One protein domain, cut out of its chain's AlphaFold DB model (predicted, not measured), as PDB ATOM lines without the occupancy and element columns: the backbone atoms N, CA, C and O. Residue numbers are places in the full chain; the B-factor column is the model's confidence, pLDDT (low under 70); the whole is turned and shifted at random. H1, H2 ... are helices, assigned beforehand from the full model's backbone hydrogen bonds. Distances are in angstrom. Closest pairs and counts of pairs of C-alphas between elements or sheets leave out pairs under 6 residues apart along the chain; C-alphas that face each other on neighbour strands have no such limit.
ATOM      1  N   GLY A 565      53.499 -23.075   1.153       92.75
ATOM      2  CA  GLY A 565      53.023 -23.981   2.197       92.75
ATOM      3  C   GLY A 565      51.628 -23.612   2.691       92.75
ATOM      4  O   GLY A 565      51.069 -22.586   2.302       92.75
ATOM      5  N   ALA A 566      51.103 -24.419   3.616       93.56
ATOM      6  CA  ALA A 566      49.776 -24.241   4.214       93.56
ATOM      7  C   ALA A 566      49.535 -22.844   4.813       93.56
ATOM      8  O   ALA A 566      48.406 -22.375   4.831       93.56
ATOM      9  N   PHE A 567      50.588 -22.142   5.238       94.06
ATOM     10  CA  PHE A 567      50.499 -20.803   5.833       94.06
ATOM     11  C   PHE A 567      50.961 -19.670   4.903       94.06
ATOM     12  O   PHE A 567      51.017 -18.515   5.319       94.06
ATOM     13  N   SER A 568      51.298 -19.959   3.640       93.06
ATOM     14  CA  SER A 568      51.798 -18.949   2.690       93.06
ATOM     15  C   SER A 568      50.749 -17.922   2.251       93.06
ATOM     16  O   SER A 568      51.103 -16.936   1.604       93.06
ATOM     17  N   PHE A 569      49.472 -18.137   2.576       95.25
ATOM     18  CA  PHE A 569      48.370 -17.262   2.172       95.25
ATOM     19  C   PHE A 569      47.811 -16.424   3.323       95.25
ATOM     20  O   PHE A 569      46.976 -15.555   3.073       95.25
ATOM     21  N   VAL A 570      48.292 -16.640   4.554       95.19
ATOM     22  CA  VAL A 570      47.829 -15.922   5.747       95.19
ATOM     23  C   VAL A 570      48.058 -14.422   5.593       95.19
ATOM     24  O   VAL A 570      49.171 -13.961   5.332       95.19
ATOM     25  N   ASN A 571      46.993 -13.649   5.771       93.50
ATOM     26  CA  ASN A 571      47.019 -12.193   5.760       93.50
ATOM     27  C   ASN A 571      45.846 -11.633   6.594       93.50
ATOM     28  O   ASN A 571      45.270 -12.339   7.413       93.50
ATOM     29  N   GLN A 572      45.508 -10.350   6.443       93.50
ATOM     30  CA  GLN A 572      44.423  -9.729   7.212       93.50
ATOM     31  C   GLN A 572      43.030 -10.319   6.908       93.50
ATOM     32  O   GLN A 572      42.166 -10.306   7.784       93.50
ATOM     33  N   ASP A 573      42.825 -10.830   5.693       92.44
ATOM     34  CA  ASP A 573      41.554 -11.363   5.194       92.44
ATOM     35  C   ASP A 573      41.530 -12.904   5.139       92.44
ATOM     36  O   ASP A 573      40.455 -13.492   5.028       92.44
ATOM     37  N   ILE A 574      42.697 -13.556   5.227       96.00
ATOM     38  CA  ILE A 574      42.867 -15.017   5.213       96.00
ATOM     39  C   ILE A 574      43.546 -15.433   6.521       96.00
ATOM     40  O   ILE A 574      44.733 -15.167   6.712       96.00
ATOM     41  N   ASP A 575      42.812 -16.090   7.417       95.50
ATOM     42  CA  ASP A 575      43.389 -16.654   8.641       95.50
ATOM     43  C   ASP A 575      44.140 -17.977   8.379       95.50
ATOM     44  O   ASP A 575      44.213 -18.470   7.254       95.50
ATOM     45  N   GLU A 576      44.753 -18.543   9.422       96.12
ATOM     46  CA  GLU A 576      45.536 -19.783   9.323       96.12
ATOM     47  C   GLU A 576      44.713 -20.968   8.801       96.12
ATOM     48  O   GLU A 576      45.190 -21.692   7.928       96.12
ATOM     49  N   ALA A 577      43.474 -21.127   9.276       95.62
ATOM     50  CA  ALA A 577      42.598 -22.220   8.858       95.62
ATOM     51  C   ALA A 577      42.187 -22.065   7.387       95.62
ATOM     52  O   ALA A 577      42.302 -23.003   6.604       95.62
ATOM     53  N   ALA A 578      41.799 -20.854   6.981       95.44
ATOM     54  CA  ALA A 578      41.457 -20.550   5.598       95.44
ATOM     55  C   ALA A 578      42.662 -20.701   4.650       95.44
ATOM     56  O   ALA A 578      42.489 -21.114   3.503       95.44
ATOM     57  N   SER A 579      43.879 -20.382   5.106       97.25
ATOM     58  CA  SER A 579      45.115 -20.588   4.341       97.25
ATOM     59  C   SER A 579      45.425 -22.079   4.157       97.25
ATOM     60  O   SER A 579      45.787 -22.489   3.053       97.25
ATOM     61  N   GLU A 580      45.256 -22.892   5.202       96.50
ATOM     62  CA  GLU A 580      45.461 -24.345   5.144       96.50
ATOM     63  C   GLU A 580      44.442 -25.017   4.211       96.50
ATOM     64  O   GLU A 580      44.827 -25.781   3.322       96.50
ATOM     65  N   ASP A 581      43.162 -24.651   4.319       96.19
ATOM     66  CA  ASP A 581      42.107 -25.124   3.417       96.19
ATOM     67  C   ASP A 581      42.372 -24.698   1.965       96.19
ATOM     68  O   ASP A 581      42.228 -25.499   1.036       96.19
ATOM     69  N   ALA A 582      42.815 -23.454   1.747       96.94
ATOM     70  CA  ALA A 582      43.208 -22.983   0.423       96.94
ATOM     71  C   ALA A 582      44.381 -23.795  -0.139       96.94
ATOM     72  O   ALA A 582      44.343 -24.186  -1.304       96.94
ATOM     73  N   PHE A 583      45.396 -24.102   0.674       97.12
ATOM     74  CA  PHE A 583      46.511 -24.951   0.266       97.12
ATOM     75  C   PHE A 583      46.044 -26.359  -0.125       97.12
ATOM     76  O   PHE A 583      46.394 -26.832  -1.205       97.12
ATOM     77  N   HIS A 584      45.195 -27.005   0.679       96.56
ATOM     78  CA  HIS A 584      44.632 -28.315   0.339       96.56
ATOM     79  C   HIS A 584      43.845 -28.286  -0.974       96.56
ATOM     80  O   HIS A 584      44.072 -29.124  -1.846       96.56
ATOM     81  N   LEU A 585      42.991 -27.279  -1.170       97.19
ATOM     82  CA  LEU A 585      42.239 -27.108  -2.413       97.19
ATOM     83  C   LEU A 585      43.156 -26.865  -3.622       97.19
ATOM     84  O   LEU A 585      42.885 -27.375  -4.712       97.19
ATOM     85  N   LEU A 586      44.253 -26.119  -3.456       97.25
ATOM     86  CA  LEU A 586      45.265 -25.927  -4.502       97.25
ATOM     87  C   LEU A 586      45.968 -27.243  -4.866       97.25
ATOM     88  O   LEU A 586      46.225 -27.479  -6.050       97.25
ATOM     89  N   VAL A 587      46.239 -28.102  -3.879       96.19
ATOM     90  CA  VAL A 587      46.818 -29.438  -4.089       96.19
ATOM     91  C   VAL A 587      45.839 -30.362  -4.812       96.19
ATOM     92  O   VAL A 587      46.197 -30.981  -5.817       96.19
ATOM     93  N   GLU A 588      44.581 -30.420  -4.372       96.44
ATOM     94  CA  GLU A 588      43.532 -31.236  -4.999       96.44
ATOM     95  C   GLU A 588      43.300 -30.859  -6.469       96.44
ATOM     96  O   GLU A 588      43.137 -31.731  -7.329       96.44
ATOM     97  N   ASN A 589      43.349 -29.559  -6.774       96.31
ATOM     98  CA  ASN A 589      43.174 -29.027  -8.125       96.31
ATOM     99  C   ASN A 589      44.480 -28.971  -8.937       96.31
ATOM    100  O   ASN A 589      44.477 -28.462 -10.058       96.31
ATOM    101  N   LYS A 590      45.585 -29.529  -8.417       94.50
ATOM    102  CA  LYS A 590      46.899 -29.619  -9.087       94.50
ATOM    103  C   LYS A 590      47.490 -28.263  -9.488       94.50
ATOM    104  O   LYS A 590      48.272 -28.178 -10.437       94.50
ATOM    105  N   VAL A 591      47.115 -27.205  -8.774       94.25
ATOM    106  CA  VAL A 591      47.745 -25.884  -8.895       94.25
ATOM    107  C   VAL A 591      49.064 -25.859  -8.121       94.25
ATOM    108  O   VAL A 591      50.014 -25.204  -8.543       94.25
ATOM    109  N   VAL A 592      49.136 -26.623  -7.031       94.00
ATOM    110  CA  VAL A 592      50.333 -26.844  -6.213       94.00
ATOM    111  C   VAL A 592      50.526 -28.358  -6.028       94.00
ATOM    112  O   VAL A 592      49.553 -29.111  -6.055       94.00
ATOM    113  N   THR A 593      51.759 -28.851  -5.906       91.19
ATOM    114  CA  THR A 593      52.030 -30.268  -5.596       91.19
ATOM    115  C   THR A 593      51.872 -30.551  -4.100       91.19
ATOM    116  O   THR A 593      51.779 -29.634  -3.290       91.19
ATOM    117  N   VAL A 594      51.882 -31.828  -3.701       89.12
ATOM    118  CA  VAL A 594      51.782 -32.211  -2.276       89.12
ATOM    119  C   VAL A 594      52.921 -31.624  -1.433       89.12
ATOM    120  O   VAL A 594      52.738 -31.372  -0.247       89.12
ATOM    121  N   ASP A 595      54.074 -31.389  -2.064       87.75
ATOM    122  CA  ASP A 595      55.279 -30.839  -1.443       87.75
ATOM    123  C   ASP A 595      55.319 -29.300  -1.508       87.75
ATOM    124  O   ASP A 595      56.295 -28.686  -1.081       87.75
ATOM    125  N   GLY A 596      54.268 -28.664  -2.041       89.12
ATOM    126  CA  GLY A 596      54.151 -27.209  -2.103       89.12
ATOM    127  C   GLY A 596      54.693 -26.557  -3.375       89.12
ATOM    128  O   GLY A 596      54.670 -25.333  -3.477       89.12
ATOM    129  N   GLU A 597      55.162 -27.319  -4.367       89.81
ATOM    130  CA  GLU A 597      55.671 -26.761  -5.631       89.81
ATOM    131  C   GLU A 597      54.529 -26.161  -6.460       89.81
ATOM    132  O   GLU A 597      53.532 -26.833  -6.734       89.81
ATOM    133  N   VAL A 598      54.675 -24.911  -6.904       90.12
ATOM    134  CA  VAL A 598      53.697 -24.277  -7.800       90.12
ATOM    135  C   VAL A 598      53.782 -24.918  -9.188       90.12
ATOM    136  O   VAL A 598      54.855 -25.000  -9.785       90.12
ATOM    137  N   SER A 599      52.640 -25.365  -9.715       88.25
ATOM    138  CA  SER A 599      52.565 -26.033 -11.015       88.25
ATOM    139  C   SER A 599      53.132 -25.152 -12.139       88.25
ATOM    140  O   SER A 599      52.787 -23.971 -12.215       88.25
ATOM    141  N   PRO A 600      53.937 -25.702 -13.072       81.62
ATOM    142  CA  PRO A 600      54.472 -24.935 -14.200       81.62
ATOM    143  C   PRO A 600      53.387 -24.434 -15.167       81.62
ATOM    144  O   PRO A 600      53.634 -23.490 -15.914       81.62
ATOM    145  N   ASP A 601      52.195 -25.037 -15.140       85.75
ATOM    146  CA  ASP A 601      51.043 -24.631 -15.954       85.75
ATOM    147  C   ASP A 601      50.218 -23.507 -15.297       85.75
ATOM    148  O   ASP A 601      49.249 -23.009 -15.882       85.75
ATOM    149  N   PHE A 602      50.564 -23.102 -14.070       89.50
ATOM    150  CA  PHE A 602      49.897 -21.999 -13.394       89.50
ATOM    151  C   PHE A 602      50.209 -20.667 -14.084       89.50
ATOM    152  O   PHE A 602      51.356 -20.310 -14.352       89.50
ATOM    153  N   THR A 603      49.166 -19.889 -14.352       87.38
ATOM    154  CA  THR A 603      49.256 -18.556 -14.943       87.38
ATOM    155  C   THR A 603      48.317 -17.602 -14.216       87.38
ATOM    156  O   THR A 603      47.408 -18.014 -13.493       87.38
ATOM    157  N   VAL A 604      48.451 -16.302 -14.488       88.56
ATOM    158  CA  VAL A 604      47.500 -15.287 -14.001       88.56
ATOM    159  C   VAL A 604      46.047 -15.573 -14.415       88.56
ATOM    160  O   VAL A 604      45.132 -15.098 -13.757       88.56
ATOM    161  N   ASN A 605      45.826 -16.394 -15.448       91.69
ATOM    162  CA  ASN A 605      44.498 -16.768 -15.937       91.69
ATOM    163  C   ASN A 605      44.013 -18.135 -15.425       91.69
ATOM    164  O   ASN A 605      42.916 -18.553 -15.792       91.69
ATOM    165  N   THR A 606      44.806 -18.857 -14.623       94.31
ATOM    166  CA  THR A 606      44.383 -20.148 -14.060       94.31
ATOM    167  C   THR A 606      43.166 -19.943 -13.166       94.31
ATOM    168  O   THR A 606      43.165 -19.047 -12.318       94.31
ATOM    169  N   ASP A 607      42.122 -20.744 -13.363       95.00
ATOM    170  CA  ASP A 607      40.896 -20.639 -12.577       95.00
ATOM    171  C   ASP A 607      41.163 -21.030 -11.118       95.00
ATOM    172  O   ASP A 607      41.677 -22.112 -10.850       95.00
ATOM    173  N   LEU A 608      40.826 -20.131 -10.193       97.00
ATOM    174  CA  LEU A 608      40.948 -20.320  -8.743       97.00
ATOM    175  C   LEU A 608      39.585 -20.177  -8.041       97.00
ATOM    176  O   LEU A 608      39.517 -20.081  -6.817       97.00
ATOM    177  N   ASN A 609      38.480 -20.192  -8.796       95.19
ATOM    178  CA  ASN A 609      37.123 -20.054  -8.261       95.19
ATOM    179  C   ASN A 609      36.662 -21.244  -7.411       95.19
ATOM    180  O   ASN A 609      35.525 -21.244  -6.952       95.19
ATOM    181  N   PHE A 610      37.495 -22.260  -7.200       95.81
ATOM    182  CA  PHE A 610      37.235 -23.332  -6.239       95.81
ATOM    183  C   PHE A 610      37.660 -22.960  -4.807       95.81
ATOM    184  O   PHE A 610      37.248 -23.633  -3.867       95.81
ATOM    185  N   LEU A 611      38.453 -21.897  -4.617       96.75
ATOM    186  CA  LEU A 611      38.914 -21.461  -3.297       96.75
ATOM    187  C   LEU A 611      37.795 -20.789  -2.488       96.75
ATOM    188  O   LEU A 611      36.885 -20.170  -3.049       96.75
ATOM    189  N   PHE A 612      37.883 -20.899  -1.160       96.44
ATOM    190  CA  PHE A 612      36.978 -20.265  -0.191       96.44
ATOM    191  C   PHE A 612      35.481 -20.484  -0.496       96.44
ATOM    192  O   PHE A 612      34.740 -19.510  -0.661       96.44
ATOM    193  N   PRO A 613      35.008 -21.739  -0.634       93.62
ATOM    194  CA  PRO A 613      33.614 -22.023  -0.985       93.62
ATOM    195  C   PRO A 613      32.610 -21.545   0.077       93.62
ATOM    196  O   PRO A 613      31.462 -21.261  -0.261       93.62
ATOM    197  N   ASP A 614      33.047 -21.408   1.332       92.00
ATOM    198  CA  ASP A 614      32.196 -21.036   2.469       92.00
ATOM    199  C   ASP A 614      32.076 -19.515   2.694       92.00
ATOM    200  O   ASP A 614      31.325 -19.065   3.561       92.00
ATOM    201  N   VAL A 615      32.778 -18.693   1.902       93.62
ATOM    202  CA  VAL A 615      32.696 -17.226   1.983       93.62
ATOM    203  C   VAL A 615      31.521 -16.732   1.139       93.62
ATOM    204  O   VAL A 615      31.582 -16.706  -0.088       93.62
ATOM    205  N   SER A 616      30.435 -16.327   1.805       90.75
ATOM    206  CA  SER A 616      29.184 -15.920   1.147       90.75
ATOM    207  C   SER A 616      29.215 -14.532   0.497       90.75
ATOM    208  O   SER A 616      28.364 -14.239  -0.341       90.75
ATOM    209  N   ASP A 617      30.137 -13.656   0.905       94.69
ATOM    210  CA  ASP A 617      30.336 -12.347   0.269       94.69
ATOM    211  C   ASP A 617      31.240 -12.509  -0.962       94.69
ATOM    212  O   ASP A 617      32.440 -12.763  -0.841       94.69
ATOM    213  N   GLU A 618      30.660 -12.359  -2.158       90.94
ATOM    214  CA  GLU A 618      31.378 -12.521  -3.428       90.94
ATOM    215  C   GLU A 618      32.554 -11.544  -3.578       90.94
ATOM    216  O   GLU A 618      33.587 -11.927  -4.123       90.94
ATOM    217  N   ASN A 619      32.448 -10.314  -3.060       92.38
ATOM    218  CA  ASN A 619      33.531  -9.336  -3.167       92.38
ATOM    219  C   ASN A 619      34.710  -9.724  -2.271       92.38
ATOM    220  O   ASN A 619      35.860  -9.680  -2.713       92.38
ATOM    221  N   GLN A 620      34.426 -10.140  -1.032       93.00
ATOM    222  CA  GLN A 620      35.451 -10.621  -0.101       93.00
ATOM    223  C   GLN A 620      36.141 -11.870  -0.656       93.00
ATOM    224  O   GLN A 620      37.368 -11.950  -0.690       93.00
ATOM    225  N   ARG A 621      35.353 -12.817  -1.169       94.69
ATOM    226  CA  ARG A 621      35.853 -14.047  -1.777       94.69
ATOM    227  C   ARG A 621      36.759 -13.771  -2.977       94.69
ATOM    228  O   ARG A 621      37.843 -14.343  -3.062       94.69
ATOM    229  N   SER A 622      36.357 -12.877  -3.882       93.81
ATOM    230  CA  SER A 622      37.198 -12.468  -5.013       93.81
ATOM    231  C   SER A 622      38.507 -11.819  -4.558       93.81
ATOM    232  O   SER A 622      39.552 -12.117  -5.131       93.81
ATOM    233  N   MET A 623      38.489 -10.985  -3.514       94.12
ATOM    234  CA  MET A 623      39.715 -10.397  -2.960       94.12
ATOM    235  C   MET A 623      40.666 -11.457  -2.393       94.12
ATOM    236  O   MET A 623      41.855 -11.428  -2.708       94.12
ATOM    237  N   MET A 624      40.154 -12.411  -1.613       96.38
ATOM    238  CA  MET A 624      40.960 -13.505  -1.056       96.38
ATOM    239  C   MET A 624      41.553 -14.393  -2.163       96.38
ATOM    240  O   MET A 624      42.721 -14.774  -2.097       96.38
ATOM    241  N   ILE A 625      40.789 -14.682  -3.226       96.50
ATOM    242  CA  ILE A 625      41.285 -15.417  -4.405       96.50
ATOM    243  C   ILE A 625      42.446 -14.669  -5.068       96.50
ATOM    244  O   ILE A 625      43.466 -15.280  -5.386       96.50
ATOM    245  N   GLU A 626      42.321 -13.356  -5.258       94.50
ATOM    246  CA  GLU A 626      43.384 -12.551  -5.866       94.50
ATOM    247  C   GLU A 626      44.620 -12.425  -4.962       94.50
ATOM    248  O   GLU A 626      45.743 -12.372  -5.463       94.50
ATOM    249  N   GLN A 627      44.456 -12.469  -3.637       93.56
ATOM    250  CA  GLN A 627      45.577 -12.559  -2.697       93.56
ATOM    251  C   GLN A 627      46.320 -13.894  -2.826       93.56
ATOM    252  O   GLN A 627      47.543 -13.890  -2.958       93.56
ATOM    253  N   VAL A 628      45.606 -15.026  -2.880       95.88
ATOM    254  CA  VAL A 628      46.217 -16.344  -3.138       95.88
ATOM    255  C   VAL A 628      46.913 -16.361  -4.499       95.88
ATOM    256  O   VAL A 628      48.064 -16.788  -4.599       95.88
ATOM    257  N   ARG A 629      46.258 -15.836  -5.544       94.94
ATOM    258  CA  ARG A 629      46.848 -15.691  -6.883       94.94
ATOM    259  C   ARG A 629      48.144 -14.892  -6.825       94.94
ATOM    260  O   ARG A 629      49.141 -15.311  -7.406       94.94
ATOM    261  N   SER A 630      48.142 -13.770  -6.111       90.69
ATOM    262  CA  SER A 630      49.328 -12.942  -5.924       90.69
ATOM    263  C   SER A 630      50.447 -13.708  -5.216       90.69
ATOM    264  O   SER A 630      51.582 -13.658  -5.686       90.69
ATOM    265  N   SER A 631      50.155 -14.456  -4.147       91.38
ATOM    266  CA  SER A 631      51.157 -15.283  -3.458       91.38
ATOM    267  C   SER A 631      51.753 -16.363  -4.362       91.38
ATOM    268  O   SER A 631      52.956 -16.592  -4.314       91.38
ATOM    269  N   LEU A 632      50.946 -16.996  -5.220       91.12
ATOM    270  CA  LEU A 632      51.419 -18.006  -6.173       91.12
ATOM    271  C   LEU A 632      52.268 -17.396  -7.301       91.12
ATOM    272  O   LEU A 632      53.270 -17.983  -7.695       91.12
ATOM    273  N   ILE A 633      51.895 -16.216  -7.812       87.50
ATOM    274  CA  ILE A 633      52.649 -15.510  -8.867       87.50
ATOM    275  C   ILE A 633      54.007 -15.017  -8.353       87.50
ATOM    276  O   ILE A 633      54.984 -15.052  -9.098       87.50
ATOM    277  N   HIS A 634      54.067 -14.558  -7.102       86.50
ATOM    278  CA  HIS A 634      55.285 -14.029  -6.477       86.50
ATOM    279  C   HIS A 634      55.990 -15.060  -5.584       86.50
ATOM    280  O   HIS A 634      56.856 -14.696  -4.785       86.50
ATOM    281  N   ALA A 635      55.622 -16.340  -5.697       89.44
ATOM    282  CA  ALA A 635      56.326 -17.411  -5.015       89.44
ATOM    283  C   ALA A 635      57.787 -17.424  -5.487       89.44
ATOM    284  O   ALA A 635      58.079 -17.378  -6.684       89.44
TER     285      ALA A 635
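What this domain is: This is residues 565 to 635 of the 717 residues of the protein "Hint_2 domain-containing protein" of Chryseobacterium bernardetii (UniProt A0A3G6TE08). Two helices, H1 and H2, are set crosswise rather than side by side in a compact body made largely of loops. A long link with no named element, residues 589 to 617, loops from the end of H1 round to the beginning of H2, its C-alphas lying 6 to 17 A from the mean of all C-alphas. The printed part has 71 residues with two named helices, H1 then H2, and no named strand; its class is all helix, though only 29 residues are in named elements. It is compact and rounded, with a radius of gyration of the C-alphas of 11.0 A and spans of 31 by 24 by 21 A.

Where its parts are: H1 is residues 576 to 588, 18.4 A from first to last C-alpha, beginning at C-alpha 576 (45.536, -19.783, 9.323). H2 is residues 618 to 633, 22.2 A long, ending at C-alpha 633 (52.649, -15.510, -8.867).

How they stand to each other: H1 and H2 are near each other, their closest C-alphas 8.1 A apart. In both helices every O i to N i+4 pair is within hydrogen-bond range.

The domain as a whole: The C-alphas farthest apart, of Asp 595 and Asp 617, are 31.1 A apart. The printed part has no cut; the link of 29 residues from H1 to H2 is long. No printed residue is under 70 in pLDDT.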